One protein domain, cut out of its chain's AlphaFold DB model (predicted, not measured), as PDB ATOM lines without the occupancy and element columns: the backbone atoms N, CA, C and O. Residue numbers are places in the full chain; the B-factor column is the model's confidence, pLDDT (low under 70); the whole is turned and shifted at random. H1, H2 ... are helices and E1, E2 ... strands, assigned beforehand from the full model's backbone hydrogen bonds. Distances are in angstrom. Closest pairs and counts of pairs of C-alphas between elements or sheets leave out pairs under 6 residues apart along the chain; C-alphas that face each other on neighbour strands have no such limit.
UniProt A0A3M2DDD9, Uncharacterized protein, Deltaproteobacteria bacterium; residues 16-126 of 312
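AT A GLANCE: This is residues 16 to 126 of the 312 residues of an uncharacterized protein of Deltaproteobacteria bacterium (UniProt A0A3M2DDD9). Six mostly short helices are gathered into a compact cluster, with the pair H2 and H3 side by side toward one end of its long axis, and a second group, H4 and H5 near the middle with the longest helix, H6, packed on both, reaching from there toward the other end. H1 sits between these groups, and a small hairpin of two strands, E1 and E2, packs on H4 and H6, reached by a long loop after H6. The printed part has 111 residues with six named helices followed by two named strands, which make an antiparallel sheet in the order E1 - E2; its class is mostly helix. The whole is compact, with a radius of gyration of the C-alphas of 13.3 A and spans of 38 by 27 by 24 A.

IN THESE COORDINATES: Find C-alpha 16 at (44.844, -32.865, 43.132), where H1 begins, residues 16 to 21. Next come H2, residues 25 to 34, 14.4 A long, and H3, residues 43 to 54, 16.5 A long. Then follow H4, residues 58 to 64, and H5, residues 67 to 76, 14.2 A long. Look for C-alpha 85 at (57.752, -44.680, 44.382); from there H6 runs to residue 100, 22.1 A from first to last C-alpha. E1, residues 116 to 118, leads to E2, residues 121 to 123, ending with C-alpha 123 at (48.461, -44.371, 54.726).

HOW THE PARTS SIT: Begin at H1, a hub together with H6. H1 touches H3 at a shallow tilt of 18 degrees, opposite ways; their closest C-alphas, of Val 16 and Val 51, are 5.7 A apart. H3 touches H2, closest at the C-alphas of Arg 25 and Ala 43, 4.8 A. H1 only just touches H5, with 3 pairs of C-alphas within 8 A, the closest Leu 19 and Met 73 at 5.4 A. H1 also only just touches H6, with 3 pairs, through residue 96 of H6 alone; C-alphas 16 and 96 are closest at 7.5 A. H6 touches H5 with residues 85 to 92 alone, closest at the C-alphas of Arg 67 and Val 85, 5.6 A. H6 touches H4 at a shallow tilt of 29 degrees, opposite ways, closest at the C-alphas of Leu 62 and Arg 89, 5.9 A. The closest C-alphas of H4 and E2, Ala 59 and Leu 122, are 5.8 A apart. In the hairpin E1 and E2, N 116 and O 123 are within hydrogen-bond range at 2.9 A, as are N 121 and O 118 at 3.1 A. In H1, H2, H3, H4, H5 and H6 every O i to N i+4 pair is within range. H2 is apart from H6 and from both strands.

THE WHOLE: The C-alphas farthest apart, Asp 40 and Ala 105, are 39.5 A from each other. The printed part has no cut, and the link from H6 to E1, residues 101 to 115, is long. Look for pLDDT under 70 at residues 108 to 112 and 125 to 126; the mean of the printed part is 90.5.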
ATOM      1  N   VAL A  16      45.123 -31.923  44.232       95.62
ATOM      2  CA  VAL A  16      44.844 -32.865  43.132       95.62
ATOM      3  C   VAL A  16      44.747 -32.160  41.779       95.62
ATOM      4  O   VAL A  16      45.302 -32.669  40.807       95.62
ATOM      5  N   ALA A  17      44.087 -31.000  41.695       94.50
ATOM      6  CA  ALA A  17      43.963 -30.252  40.442       94.50
ATOM      7  C   ALA A  17      45.335 -29.787  39.936       94.50
ATOM      8  O   ALA A  17      45.679 -30.011  38.772       94.50
ATOM      9  N   TRP A  18      46.146 -29.238  40.841       94.94
ATOM     10  CA  TRP A  18      47.517 -28.825  40.564       94.94
ATOM     11  C   TRP A  18      48.387 -29.982  40.048       94.94
ATOM     12  O   TRP A  18      49.022 -29.868  38.999       94.94
ATOM     13  N   LEU A  19      48.372 -31.133  40.724       96.94
ATOM     14  CA  LEU A  19      49.171 -32.293  40.316       96.94
ATOM     15  C   LEU A  19      48.657 -32.933  39.018       96.94
ATOM     16  O   LEU A  19      49.454 -33.360  38.182       96.94
ATOM     17  N   ALA A  20      47.338 -32.987  38.817       96.75
ATOM     18  CA  ALA A  20      46.737 -33.528  37.600       96.75
ATOM     19  C   ALA A  20      47.078 -32.690  36.356       96.75
ATOM     20  O   ALA A  20      47.223 -33.257  35.273       96.75
ATOM     21  N   ALA A  21      47.268 -31.373  36.502       94.94
ATOM     22  CA  ALA A  21      47.702 -30.500  35.410       94.94
ATOM     23  C   ALA A  21      49.104 -30.860  34.875       94.94
ATOM     24  O   ALA A  21      49.400 -30.621  33.707       94.94
ATOM     25  N   GLY A  22      49.945 -31.497  35.700       94.88
ATOM     26  CA  GLY A  22      51.264 -31.998  35.304       94.88
ATOM     27  C   GLY A  22      51.245 -33.286  34.471       94.88
ATOM     28  O   GLY A  22      52.300 -33.748  34.033       94.88
ATOM     29  N   LEU A  23      50.074 -33.895  34.258       97.56
ATOM     30  CA  LEU A  23      49.937 -35.149  33.523       97.56
ATOM     31  C   LEU A  23      49.498 -34.939  32.072       97.56
ATOM     32  O   LEU A  23      48.663 -34.103  31.735       97.56
ATOM     33  N   THR A  24      50.003 -35.802  31.193       97.44
ATOM     34  CA  THR A  24      49.532 -35.892  29.806       97.44
ATOM     35  C   THR A  24      48.163 -36.579  29.724       97.44
ATOM     36  O   THR A  24      47.785 -37.369  30.595       97.44
ATOM     37  N   ARG A  25      47.419 -36.364  28.628       97.19
ATOM     38  CA  ARG A  25      46.130 -37.047  28.400       97.19
ATOM     39  C   ARG A  25      46.222 -38.580  28.528       97.19
ATOM     40  O   ARG A  25      45.359 -39.144  29.199       97.19
ATOM     41  N   PRO A  26      47.216 -39.283  27.937       98.19
ATOM     42  CA  PRO A  26      47.334 -40.733  28.104       98.19
ATOM     43  C   PRO A  26      47.509 -41.169  29.564       98.19
ATOM     44  O   PRO A  26      46.904 -42.162  29.970       98.19
ATOM     45  N   GLN A  27      48.279 -40.415  30.356       98.31
ATOM     46  CA  GLN A  27      48.485 -40.677  31.784       98.31
ATOM     47  C   GLN A  27      47.193 -40.468  32.582       98.31
ATOM     48  O   GLN A  27      46.782 -41.361  33.320       98.31
ATOM     49  N   LEU A  28      46.496 -39.347  32.364       98.31
ATOM     50  CA  LEU A  28      45.189 -39.077  32.974       98.31
ATOM     51  C   LEU A  28      44.184 -40.191  32.653       98.31
ATOM     52  O   LEU A  28      43.543 -40.733  33.550       98.31
ATOM     53  N   ALA A  29      44.089 -40.591  31.383       97.88
ATOM     54  CA  ALA A  29      43.188 -41.650  30.939       97.88
ATOM     55  C   ALA A  29      43.535 -43.014  31.567       97.88
ATOM     56  O   ALA A  29      42.644 -43.770  31.961       97.88
ATOM     57  N   ALA A  30      44.826 -43.347  31.677       97.75
ATOM     58  CA  ALA A  30      45.274 -44.577  32.326       97.75
ATOM     59  C   ALA A  30      44.944 -44.584  33.822       97.75
ATOM     60  O   ALA A  30      44.499 -45.606  34.346       97.75
ATOM     61  N   MET A  31      45.128 -43.450  34.495       97.88
ATOM     62  CA  MET A  31      44.797 -43.280  35.903       97.88
ATOM     63  C   MET A  31      43.289 -43.381  36.152       97.88
ATOM     64  O   MET A  31      42.881 -44.152  37.020       97.88
ATOM     65  N   ALA A  32      42.467 -42.705  35.342       97.38
ATOM     66  CA  ALA A  32      41.005 -42.768  35.396       97.38
ATOM     67  C   ALA A  32      40.480 -44.206  35.262       97.38
ATOM     68  O   ALA A  32      39.693 -44.660  36.095       97.38
ATOM     69  N   ARG A  33      41.001 -44.980  34.297       97.06
ATOM     70  CA  ARG A  33      40.632 -46.398  34.135       97.06
ATOM     71  C   ARG A  33      40.931 -47.240  35.375       97.06
ATOM     72  O   ARG A  33      40.123 -48.088  35.738       97.06
ATOM     73  N   ARG A  34      42.061 -47.005  36.056       97.12
ATOM     74  CA  ARG A  34      42.431 -47.762  37.271       97.12
ATOM     75  C   ARG A  34      41.468 -47.541  38.438       97.12
ATOM     76  O   ARG A  34      41.422 -48.377  39.334       97.12
ATOM     77  N   VAL A  35      40.709 -46.447  38.424       89.75
ATOM     78  CA  VAL A  35      39.738 -46.101  39.475       89.75
ATOM     79  C   VAL A  35      38.289 -46.213  39.001       89.75
ATOM     80  O   VAL A  35      37.387 -45.770  39.706       89.75
ATOM     81  N   GLY A  36      38.064 -46.822  37.831       91.50
ATOM     82  CA  GLY A  36      36.729 -47.067  37.284       91.50
ATOM     83  C   GLY A  36      36.023 -45.821  36.746       91.50
ATOM     84  O   GLY A  36      34.799 -45.807  36.684       91.50
ATOM     85  N   LEU A  37      36.767 -44.773  36.385       91.38
ATOM     86  CA  LEU A  37      36.212 -43.581  35.746       91.38
ATOM     87  C   LEU A  37      36.255 -43.696  34.219       91.38
ATOM     88  O   LEU A  37      37.128 -44.355  33.647       91.38
ATOM     89  N   ALA A  38      35.326 -42.989  33.578       92.62
ATOM     90  CA  ALA A  38      35.335 -42.748  32.144       92.62
ATOM     91  C   ALA A  38      36.652 -42.065  31.725       92.62
ATOM     92  O   ALA A  38      37.176 -41.198  32.430       92.62
ATOM     93  N   ALA A  39      37.219 -42.510  30.605       92.62
ATOM     94  CA  ALA A  39      38.528 -42.070  30.108       92.62
ATOM     95  C   ALA A  39      38.472 -41.571  28.654       92.62
ATOM     96  O   ALA A  39      39.507 -41.330  28.025       92.62
ATOM     97  N   ASP A  40      37.264 -41.460  28.119       89.69
ATOM     98  CA  ASP A  40      36.914 -40.770  26.893       89.69
ATOM     99  C   ASP A  40      36.820 -39.255  27.136       89.69
ATOM    100  O   ASP A  40      36.640 -38.775  28.255       89.69
ATOM    101  N   GLY A  41      37.035 -38.479  26.074       92.12
ATOM    102  CA  GLY A  41      37.034 -37.019  26.135       92.12
ATOM    103  C   GLY A  41      38.414 -36.359  26.240       92.12
ATOM    104  O   GLY A  41      39.469 -36.948  25.945       92.12
ATOM    105  N   THR A  42      38.375 -35.067  26.572       96.38
ATOM    106  CA  THR A  42      39.534 -34.167  26.625       96.38
ATOM    107  C   THR A  42      40.352 -34.382  27.900       96.38
ATOM    108  O   THR A  42      39.853 -34.904  28.895       96.38
ATOM    109  N   ALA A  43      41.619 -33.952  27.902       95.19
ATOM    110  CA  ALA A  43      42.467 -34.023  29.097       95.19
ATOM    111  C   ALA A  43      41.825 -33.308  30.300       95.19
ATOM    112  O   ALA A  43      41.798 -33.863  31.394       95.19
ATOM    113  N   GLY A  44      41.244 -32.123  30.074       93.81
ATOM    114  CA  GLY A  44      40.559 -31.348  31.111       93.81
ATOM    115  C   GLY A  44      39.334 -32.060  31.690       93.81
ATOM    116  O   GLY A  44      39.152 -32.057  32.903       93.81
ATOM    117  N   ALA A  45      38.534 -32.741  30.859       95.50
ATOM    118  CA  ALA A  45      37.377 -33.504  31.337       95.50
ATOM    119  C   ALA A  45      37.795 -34.677  32.243       95.50
ATOM    120  O   ALA A  45      37.216 -34.874  33.314       95.50
ATOM    121  N   ILE A  46      38.840 -35.412  31.846       97.31
ATOM    122  CA  ILE A  46      39.379 -36.534  32.627       97.31
ATOM    123  C   ILE A  46      40.005 -36.028  33.934       97.31
ATOM    124  O   ILE A  46      39.741 -36.588  34.999       97.31
ATOM    125  N   ALA A  47      40.792 -34.948  33.876       95.94
ATOM    126  CA  ALA A  47      41.371 -34.317  35.058       95.94
ATOM    127  C   ALA A  47      40.280 -33.853  36.033       95.94
ATOM    128  O   ALA A  47      40.335 -34.198  37.208       95.94
ATOM    129  N   GLY A  48      39.235 -33.175  35.551       91.94
ATOM    130  CA  GLY A  48      38.109 -32.749  36.384       91.94
ATOM    131  C   GLY A  48      37.365 -33.915  37.048       91.94
ATOM    132  O   GLY A  48      36.932 -33.800  38.194       91.94
ATOM    133  N   ALA A  49      37.243 -35.063  36.371       92.38
ATOM    134  CA  ALA A  49      36.665 -36.269  36.965       92.38
ATOM    135  C   ALA A  49      37.560 -36.867  38.065       92.38
ATOM    136  O   ALA A  49      37.051 -37.280  39.109       92.38
ATOM    137  N   LEU A  50      38.881 -36.885  37.859       94.25
ATOM    138  CA  LEU A  50      39.848 -37.314  38.874       94.25
ATOM    139  C   LEU A  50      39.852 -36.377  40.088       94.25
ATOM    140  O   LEU A  50      39.846 -36.874  41.211       94.25
ATOM    141  N   VAL A  51      39.796 -35.058  39.873       94.38
ATOM    142  CA  VAL A  51      39.697 -34.058  40.950       94.38
ATOM    143  C   VAL A  51      38.467 -34.329  41.807       94.38
ATOM    144  O   VAL A  51      38.620 -34.595  42.990       94.38
ATOM    145  N   ARG A  52      37.267 -34.412  41.215       88.19
ATOM    146  CA  ARG A  52      36.038 -34.725  41.972       88.19
ATOM    147  C   ARG A  52      36.107 -36.061  42.713       88.19
ATOM    148  O   ARG A  52      35.524 -36.219  43.779       88.19
ATOM    149  N   ARG A  53      36.797 -37.060  42.153       91.12
ATOM    150  CA  ARG A  53      36.925 -38.385  42.776       91.12
ATOM    151  C   ARG A  53      37.827 -38.379  44.011       91.12
ATOM    152  O   ARG A  53      37.619 -39.218  44.892       91.12
ATOM    153  N   PHE A  54      38.826 -37.505  44.036       91.19
ATOM    154  CA  PHE A  54      39.869 -37.453  45.060       91.19
ATOM    155  C   PHE A  54      39.928 -36.105  45.782       91.19
ATOM    156  O   PHE A  54      40.948 -35.798  46.388       91.19
ATOM    157  N   GLU A  55      38.845 -35.327  45.735       85.12
ATOM    158  CA  GLU A  55      38.780 -33.954  46.251       85.12
ATOM    159  C   GLU A  55      39.305 -33.854  47.690       85.12
ATOM    160  O   GLU A  55      40.100 -32.985  48.015       85.12
ATOM    161  N   LEU A  56      38.962 -34.843  48.518       80.94
ATOM    162  CA  LEU A  56      39.359 -34.935  49.926       80.94
ATOM    163  C   LEU A  56      40.364 -36.071  50.204       80.94
ATOM    164  O   LEU A  56      40.524 -36.495  51.345       80.94
ATOM    165  N   ASP A  57      40.994 -36.640  49.169       85.81
ATOM    166  CA  ASP A  57      41.847 -37.833  49.290       85.81
ATOM    167  C   ASP A  57      43.102 -37.752  48.401       85.81
ATOM    168  O   ASP A  57      43.335 -38.573  47.503       85.81
ATOM    169  N   LEU A  58      43.954 -36.759  48.680       94.00
ATOM    170  CA  LEU A  58      45.252 -36.595  48.018       94.00
ATOM    171  C   LEU A  58      46.130 -37.855  48.144       94.00
ATOM    172  O   LEU A  58      46.809 -38.249  47.192       94.00
ATOM    173  N   ALA A  59      46.116 -38.522  49.302       92.25
ATOM    174  CA  ALA A  59      46.881 -39.751  49.511       92.25
ATOM    175  C   ALA A  59      46.386 -40.886  48.598       92.25
ATOM    176  O   ALA A  59      47.195 -41.575  47.970       92.25
ATOM    177  N   GLY A  60      45.068 -41.063  48.475       90.31
ATOM    178  CA  GLY A  60      44.439 -41.996  47.547       90.31
ATOM    179  C   GLY A  60      44.793 -41.703  46.093       90.31
ATOM    180  O   GLY A  60      45.198 -42.623  45.378       90.31
ATOM    181  N   PHE A  61      44.743 -40.435  45.680       96.62
ATOM    182  CA  PHE A  61      45.162 -40.006  44.343       96.62
ATOM    183  C   PHE A  61      46.606 -40.439  44.044       96.62
ATOM    184  O   PHE A  61      46.869 -41.170  43.085       96.62
ATOM    185  N   LEU A  62      47.546 -40.093  44.926       97.88
ATOM    186  CA  LEU A  62      48.963 -40.442  44.776       97.88
ATOM    187  C   LEU A  62      49.218 -41.957  44.828       97.88
ATOM    188  O   LEU A  62      50.129 -42.471  44.169       97.88
ATOM    189  N   ASN A  63      48.408 -42.708  45.576       96.25
ATOM    190  CA  ASN A  63      48.503 -44.165  45.665       96.25
ATOM    191  C   ASN A  63      48.080 -44.890  44.378       96.25
ATOM    192  O   ASN A  63      48.571 -45.996  44.118       96.25
ATOM    193  N   VAL A  64      47.210 -44.281  43.571       96.06
ATOM    194  CA  VAL A  64      46.783 -44.805  42.262       96.06
ATOM    195  C   VAL A  64      47.821 -44.522  41.172       96.06
ATOM    196  O   VAL A  64      47.902 -45.266  40.186       96.06
ATOM    197  N   ALA A  65      48.618 -43.464  41.335       97.50
ATOM    198  CA  ALA A  65      49.635 -43.073  40.373       97.50
ATOM    199  C   ALA A  65      50.817 -44.062  40.341       97.50
ATOM    200  O   ALA A  65      51.255 -44.599  41.369       97.50
ATOM    201  N   ARG A  66      51.330 -44.312  39.137       97.56
ATOM    202  CA  ARG A  66      52.526 -45.107  38.847       97.56
ATOM    203  C   ARG A  66      53.784 -44.242  38.916       97.56
ATOM    204  O   ARG A  66      53.719 -43.024  39.029       97.56
ATOM    205  N   ARG A  67      54.956 -44.884  38.877       97.88
ATOM    206  CA  ARG A  67      56.260 -44.220  39.051       97.88
ATOM    207  C   ARG A  67      56.503 -43.088  38.050       97.88
ATOM    208  O   ARG A  67      57.049 -42.062  38.440       97.88
ATOM    209  N   ASP A  68      56.144 -43.298  36.792       98.19
ATOM    210  CA  ASP A  68      56.295 -42.355  35.683       98.19
ATOM    211  C   ASP A  68      55.326 -41.171  35.797       98.19
ATOM    212  O   ASP A  68      55.723 -40.026  35.594       98.19
ATOM    213  N   GLU A  69      54.081 -41.432  36.200       98.38
ATOM    214  CA  GLU A  69      53.073 -40.403  36.475       98.38
ATOM    215  C   GLU A  69      53.475 -39.550  37.690       98.38
ATOM    216  O   GLU A  69      53.458 -38.327  37.611       98.38
ATOM    217  N   LEU A  70      53.936 -40.175  38.780       98.50
ATOM    218  CA  LEU A  70      54.477 -39.474  39.951       98.50
ATOM    219  C   LEU A  70      55.708 -38.630  39.588       98.50
ATOM    220  O   LEU A  70      55.849 -37.509  40.063       98.50
ATOM    221  N   ALA A  71      56.596 -39.138  38.728       98.31
ATOM    222  CA  ALA A  71      57.746 -38.374  38.249       98.31
ATOM    223  C   ALA A  71      57.315 -37.143  37.439       98.31
ATOM    224  O   ALA A  71      57.880 -36.066  37.604       98.31
ATOM    225  N   ALA A  72      56.306 -37.299  36.574       97.94
ATOM    226  CA  ALA A  72      55.753 -36.199  35.791       97.94
ATOM    227  C   ALA A  72      55.130 -35.124  36.691       97.94
ATOM    228  O   ALA A  72      55.452 -33.949  36.529       97.94
ATOM    229  N   MET A  73      54.340 -35.531  37.691       98.38
ATOM    230  CA  MET A  73      53.805 -34.619  38.705       98.38
ATOM    231  C   MET A  73      54.924 -33.899  39.468       98.38
ATOM    232  O   MET A  73      54.860 -32.687  39.632       98.38
ATOM    233  N   ALA A  74      55.969 -34.619  39.898       98.25
ATOM    234  CA  ALA A  74      57.094 -34.032  40.626       98.25
ATOM    235  C   ALA A  74      57.831 -32.975  39.800       98.25
ATOM    236  O   ALA A  74      58.035 -31.867  40.285       98.25
ATOM    237  N   ARG A  75      58.145 -33.268  38.532       98.06
ATOM    238  CA  ARG A  75      58.775 -32.289  37.635       98.06
ATOM    239  C   ARG A  75      57.887 -31.071  37.395       98.06
ATOM    240  O   ARG A  75      58.377 -29.950  37.473       98.06
ATOM    241  N   ALA A  76      56.593 -31.277  37.148       96.44
ATOM    242  CA  ALA A  76      55.638 -30.181  36.962       96.44
ATOM    243  C   ALA A  76      55.494 -29.308  38.223       96.44
ATOM    244  O   ALA A  76      55.275 -28.106  38.122       96.44
ATOM    245  N   ALA A  77      55.668 -29.908  39.402       95.94
ATOM    246  CA  ALA A  77      55.666 -29.237  40.696       95.94
ATOM    247  C   ALA A  77      57.003 -28.563  41.065       95.94
ATOM    248  O   ALA A  77      57.101 -27.989  42.148       95.94
ATOM    249  N   GLY A  78      58.044 -28.655  40.226       97.00
ATOM    250  CA  GLY A  78      59.382 -28.144  40.550       97.00
ATOM    251  C   GLY A  78      60.112 -28.948  41.636       97.00
ATOM    252  O   GLY A  78      61.017 -28.440  42.292       97.00
ATOM    253  N   LEU A  79      59.721 -30.204  41.848       97.50
ATOM    254  CA  LEU A  79      60.303 -31.114  42.831       97.50
ATOM    255  C   LEU A  79      61.264 -32.093  42.146       97.50
ATOM    256  O   LEU A  79      61.093 -32.452  40.982       97.50
ATOM    257  N   SER A  80      62.244 -32.605  42.897       97.44
ATOM    258  CA  SER A  80      63.070 -33.725  42.427       97.44
ATOM    259  C   SER A  80      62.186 -34.926  42.066       97.44
ATOM    260  O   SER A  80      61.245 -35.246  42.797       97.44
ATOM    261  N   ASP A  81      62.506 -35.630  40.980       97.12
ATOM    262  CA  ASP A  81      61.869 -36.892  40.594       97.12
ATOM    263  C   ASP A  81      62.727 -38.127  40.930       97.12
ATOM    264  O   ASP A  81      62.372 -39.253  40.562       97.12
ATOM    265  N   ALA A  82      63.820 -37.934  41.676       96.44
ATOM    266  CA  ALA A  82      64.691 -38.995  42.159       96.44
ATOM    267  C   ALA A  82      64.070 -39.761  43.342       96.44
ATOM    268  O   ALA A  82      63.277 -39.215  44.123       96.44
ATOM    269  N   GLY A  83      64.483 -41.025  43.483       95.19
ATOM    270  CA  GLY A  83      64.080 -41.923  44.568       95.19
ATOM    271  C   GLY A  83      63.061 -42.992  44.165       95.19
ATOM    272  O   GLY A  83      62.746 -43.204  42.985       95.19
ATOM    273  N   SER A  84      62.560 -43.700  45.172       96.69
ATOM    274  CA  SER A  84      61.551 -44.747  45.044       96.69
ATOM    275  C   SER A  84      60.143 -44.178  44.799       96.69
ATOM    276  O   SER A  84      59.889 -42.981  44.921       96.69
ATOM    277  N   VAL A  85      59.181 -45.052  44.472       95.25
ATOM    278  CA  VAL A  85      57.752 -44.680  44.382       95.25
ATOM    279  C   VAL A  85      57.246 -44.078  45.695       95.25
ATOM    280  O   VAL A  85      56.447 -43.145  45.670       95.25
ATOM    281  N   GLY A  86      57.697 -44.615  46.831       91.56
ATOM    282  CA  GLY A  86      57.298 -44.123  48.145       91.56
ATOM    283  C   GLY A  86      57.816 -42.712  48.409       91.56
ATOM    284  O   GLY A  86      57.042 -41.859  48.836       91.56
ATOM    285  N   ASP A  87      59.076 -42.450  48.053       95.38
ATOM    286  CA  ASP A  87      59.707 -41.136  48.234       95.38
ATOM    287  C   ASP A  87      58.971 -40.046  47.452       95.38
ATOM    288  O   ASP A  87      58.694 -38.971  47.982       95.38
ATOM    289  N   LEU A  88      58.582 -40.335  46.204       97.81
ATOM    290  CA  LEU A  88      57.806 -39.392  45.394       97.81
ATOM    291  C   LEU A  88      56.431 -39.135  45.975       97.81
ATOM    292  O   LEU A  88      55.995 -37.992  46.002       97.81
ATOM    293  N   ARG A  89      55.738 -40.182  46.432       97.88
ATOM    294  CA  ARG A  89      54.417 -40.028  47.042       97.88
ATOM    295  C   ARG A  89      54.501 -39.146  48.278       97.88
ATOM    296  O   ARG A  89      53.731 -38.201  48.380       97.88
ATOM    297  N   ALA A  90      55.453 -39.404  49.171       94.81
ATOM    298  CA  ALA A  90      55.650 -38.593  50.369       94.81
ATOM    299  C   ALA A  90      55.971 -37.128  50.024       94.81
ATOM    300  O   ALA A  90      55.382 -36.213  50.597       94.81
ATOM    301  N   ARG A  91      56.856 -36.905  49.043       97.00
ATOM    302  CA  ARG A  91      57.249 -35.566  48.584       97.00
ATOM    303  C   ARG A  91      56.081 -34.800  47.957       97.00
ATOM    304  O   ARG A  91      55.828 -33.664  48.343       97.00
ATOM    305  N   LEU A  92      55.355 -35.433  47.035       97.81
ATOM    306  CA  LEU A  92      54.190 -34.846  46.368       97.81
ATOM    307  C   LEU A  92      53.041 -34.596  47.338       97.81
ATOM    308  O   LEU A  92      52.376 -33.572  47.230       97.81
ATOM    309  N   TRP A  93      52.823 -35.503  48.295       96.44
ATOM    310  CA  TRP A  93      51.814 -35.307  49.328       96.44
ATOM    311  C   TRP A  93      52.137 -34.077  50.166       96.44
ATOM    312  O   TRP A  93      51.268 -33.232  50.326       96.44
ATOM    313  N   ARG A  94      53.384 -33.942  50.642       95.50
ATOM    314  CA  ARG A  94      53.795 -32.790  51.453       95.50
ATOM    315  C   ARG A  94      53.615 -31.480  50.692       95.50
ATOM    316  O   ARG A  94      52.977 -30.578  51.213       95.50
ATOM    317  N   ALA A  95      54.113 -31.406  49.458       95.44
ATOM    318  CA  ALA A  95      53.996 -30.201  48.642       95.44
ATOM    319  C   ALA A  95      52.535 -29.860  48.298       95.44
ATOM    320  O   ALA A  95      52.143 -28.698  48.342       95.44
ATOM    321  N   GLY A  96      51.714 -30.870  47.990       94.94
ATOM    322  CA  GLY A  96      50.287 -30.678  47.737       94.94
ATOM    323  C   GLY A  96      49.536 -30.216  48.982       94.94
ATOM    324  O   GLY A  96      48.788 -29.249  48.916       94.94
ATOM    325  N   ALA A  97      49.783 -30.860  50.124       91.00
ATOM    326  CA  ALA A  97      49.180 -30.508  51.403       91.00
ATOM    327  C   ALA A  97      49.554 -29.089  51.850       91.00
ATOM    328  O   ALA A  97      48.692 -28.352  52.310       91.00
ATOM    329  N   GLU A  98      50.819 -28.703  51.695       91.31
ATOM    330  CA  GLU A  98      51.295 -27.355  52.005       91.31
ATOM    331  C   GLU A  98      50.634 -26.301  51.110       91.31
ATOM    332  O   GLU A  98      50.181 -25.273  51.608       91.31
ATOM    333  N   ARG A  99      50.520 -26.575  49.803       90.56
ATOM    334  CA  ARG A  99      49.830 -25.686  48.860       90.56
ATOM    335  C   ARG A  99      48.362 -25.493  49.237       90.56
ATOM    336  O   ARG A  99      47.887 -24.363  49.260       90.56
ATOM    337  N   GLU A 100      47.664 -26.584  49.532       87.25
ATOM    338  CA  GLU A 100      46.235 -26.571  49.855       87.25
ATOM    339  C   GLU A 100      45.943 -25.881  51.188       87.25
ATOM    340  O   GLU A 100      44.979 -25.129  51.299       87.25
ATOM    341  N   ALA A 101      46.821 -26.065  52.175       81.31
ATOM    342  CA  ALA A 101      46.704 -25.441  53.485       81.31
ATOM    343  C   ALA A 101      47.228 -23.990  53.544       81.31
ATOM    344  O   ALA A 101      47.149 -23.360  54.600       81.31
ATOM    345  N   GLY A 102      47.795 -23.463  52.452       81.62
ATOM    346  CA  GLY A 102      48.420 -22.137  52.429       81.62
ATOM    347  C   GLY A 102      49.686 -22.030  53.290       81.62
ATOM    348  O   GLY A 102      50.015 -20.945  53.765       81.62
ATOM    349  N   GLY A 103      50.385 -23.146  53.523       83.75
ATOM    350  CA  GLY A 103      51.619 -23.214  54.304       83.75
ATOM    351  C   GLY A 103      51.713 -24.438  55.216       83.75
ATOM    352  O   GLY A 103      50.867 -25.334  55.217       83.75
ATOM    353  N   THR A 104      52.772 -24.485  56.026       86.69
ATOM    354  CA  THR A 104      53.105 -25.661  56.846       86.69
ATOM    355  C   THR A 104      52.373 -25.738  58.183       86.69
ATOM    356  O   THR A 104      52.425 -26.779  58.835       86.69
ATOM    357  N   ALA A 105      51.696 -24.663  58.601       78.44
ATOM    358  CA  ALA A 105      51.103 -24.528  59.935       78.44
ATOM    359  C   ALA A 105      50.066 -25.617  60.266       78.44
ATOM    360  O   ALA A 105      49.920 -26.001  61.423       78.44
ATOM    361  N   TRP A 106      49.377 -26.145  59.252       73.31
ATOM    362  CA  TRP A 106      48.338 -27.161  59.421       73.31
ATOM    363  C   TRP A 106      48.854 -28.597  59.313       73.31
ATOM    364  O   TRP A 106      48.135 -29.530  59.672       73.31
ATOM    365  N   MET A 107      50.084 -28.819  58.847       81.00
ATOM    366  CA  MET A 107      50.603 -30.177  58.672       81.00
ATOM    367  C   MET A 107      50.715 -30.907  60.014       81.00
ATOM    368  O   MET A 107      51.349 -30.430  60.950       81.00
ATOM    369  N   GLY A 108      50.124 -32.100  60.099       68.44
ATOM    370  CA  GLY A 108      50.139 -32.924  61.316       68.44
ATOM    371  C   GLY A 108      49.027 -32.590  62.311       68.44
ATOM    372  O   GLY A 108      48.905 -33.255  63.342       68.44
ATOM    373  N   THR A 109      48.185 -31.607  61.996       67.62
ATOM    374  CA  THR A 109      46.938 -31.350  62.723       67.62
ATOM    375  C   THR A 109      45.858 -32.373  62.331       67.62
ATOM    376  O   THR A 109      46.006 -33.066  61.320       67.62
ATOM    377  N   PRO A 110      44.746 -32.479  63.086       63.16
ATOM    378  CA  PRO A 110      43.614 -33.331  62.707       63.16
ATOM    379  C   PRO A 110      43.020 -33.023  61.329       63.16
ATOM    380  O   PRO A 110      42.493 -33.929  60.692       63.16
ATOM    381  N   VAL A 111      43.101 -31.767  60.872       61.44
ATOM    382  CA  VAL A 111      42.538 -31.345  59.579       61.44
ATOM    383  C   VAL A 111      43.453 -31.672  58.398       61.44
ATOM    384  O   VAL A 111      42.953 -31.853  57.296       61.44
ATOM    385  N   GLN A 112      44.764 -31.826  58.627       69.56
ATOM    386  CA  GLN A 112      45.745 -32.215  57.604       69.56
ATOM    387  C   GLN A 112      46.744 -33.250  58.170       69.56
ATOM    388  O   GLN A 112      47.935 -32.952  58.352       69.56
ATOM    389  N   PRO A 113      46.288 -34.476  58.498       74.62
ATOM    390  CA  PRO A 113      47.141 -35.488  59.109       74.62
ATOM    391  C   PRO A 113      48.225 -35.943  58.128       74.62
ATOM    392  O   PRO A 113      47.954 -36.192  56.954       74.62
ATOM    393  N   VAL A 114      49.458 -36.093  58.618       84.00
ATOM    394  CA  VAL A 114      50.578 -36.555  57.786       84.00
ATOM    395  C   VAL A 114      50.483 -38.072  57.600       84.00
ATOM    396  O   VAL A 114      50.620 -38.807  58.582       84.00
ATOM    397  N   PRO A 115      50.273 -38.583  56.373       83.81
ATOM    398  CA  PRO A 115      50.307 -40.007  56.121       83.81
ATOM    399  C   PRO A 115      51.717 -40.547  56.324       83.81
ATOM    400  O   PRO A 115      52.712 -39.918  55.960       83.81
ATOM    401  N   VAL A 116      51.797 -41.768  56.839       82.69
ATOM    402  CA  VAL A 116      53.044 -42.526  56.879       82.69
ATOM    403  C   VAL A 116      53.183 -43.354  55.610       82.69
ATOM    404  O   VAL A 116      52.198 -43.744  54.975       82.69
ATOM    405  N   LEU A 117      54.424 -43.656  55.247       82.38
ATOM    406  CA  LEU A 117      54.708 -44.586  54.169       82.38
ATOM    407  C   LEU A 117      54.709 -46.018  54.720       82.38
ATOM    408  O   LEU A 117      55.620 -46.404  55.448       82.38
ATOM    409  N   LEU A 118      53.708 -46.821  54.349       72.19
ATOM    410  CA  LEU A 118      53.681 -48.259  54.625       72.19
ATOM    411  C   LEU A 118      54.040 -49.016  53.342       72.19
ATOM    412  O   LEU A 118      53.263 -49.096  52.381       72.19
ATOM    413  N   GLY A 119      55.274 -49.519  53.287       83.69
ATOM    414  CA  GLY A 119      55.857 -50.061  52.063       83.69
ATOM    415  C   GLY A 119      55.991 -48.978  50.991       83.69
ATOM    416  O   GLY A 119      56.848 -48.110  51.080       83.69
ATOM    417  N   ARG A 120      55.150 -49.026  49.949       83.38
ATOM    418  CA  ARG A 120      55.133 -48.010  48.877       83.38
ATOM    419  C   ARG A 120      53.912 -47.096  48.929       83.38
ATOM    420  O   ARG A 120      53.791 -46.251  48.050       83.38
ATOM    421  N   ARG A 121      52.977 -47.283  49.861       81.69
ATOM    422  CA  ARG A 121      51.700 -46.550  49.894       81.69
ATOM    423  C   ARG A 121      51.677 -45.527  51.018       81.69
ATOM    424  O   ARG A 121      52.190 -45.793  52.098       81.69
ATOM    425  N   LEU A 122      51.042 -44.391  50.753       86.88
ATOM    426  CA  LEU A 122      50.679 -43.432  51.787       86.88
ATOM    427  C   LEU A 122      49.464 -43.954  52.534       86.88
ATOM    428  O   LEU A 122      48.452 -44.292  51.916       86.88
ATOM    429  N   VAL A 123      49.564 -44.009  53.849       80.06
ATOM    430  CA  VAL A 123      48.461 -44.371  54.726       80.06
ATOM    431  C   VAL A 123      48.328 -43.247  55.732       80.06
ATOM    432  O   VAL A 123      49.245 -43.002  56.512       80.06
ATOM    433  N   VAL A 124      47.194 -42.548  55.704       72.06
ATOM    434  CA  VAL A 124      46.825 -41.674  56.814       72.06
ATOM    435  C   VAL A 124      46.546 -42.593  57.992       72.06
ATOM    436  O   VAL A 124      45.504 -43.246  58.057       72.06
ATOM    437  N   LEU A 125      47.513 -42.684  58.899       62.28
ATOM    438  CA  LEU A 125      47.212 -43.093  60.254       62.28
ATOM    439  C   LEU A 125      46.442 -41.910  60.819       62.28
ATOM    440  O   LEU A 125      47.039 -40.890  61.159       62.28
ATOM    441  N   VAL A 126      45.111 -41.999  60.804       51.91
ATOM    442  CA  VAL A 126      44.271 -41.064  61.556       51.91
ATOM    443  C   VAL A 126      44.905 -40.962  62.939       51.91
ATOM    444  O   VAL A 126      45.360 -41.993  63.454       51.91
TER     445      VAL A 126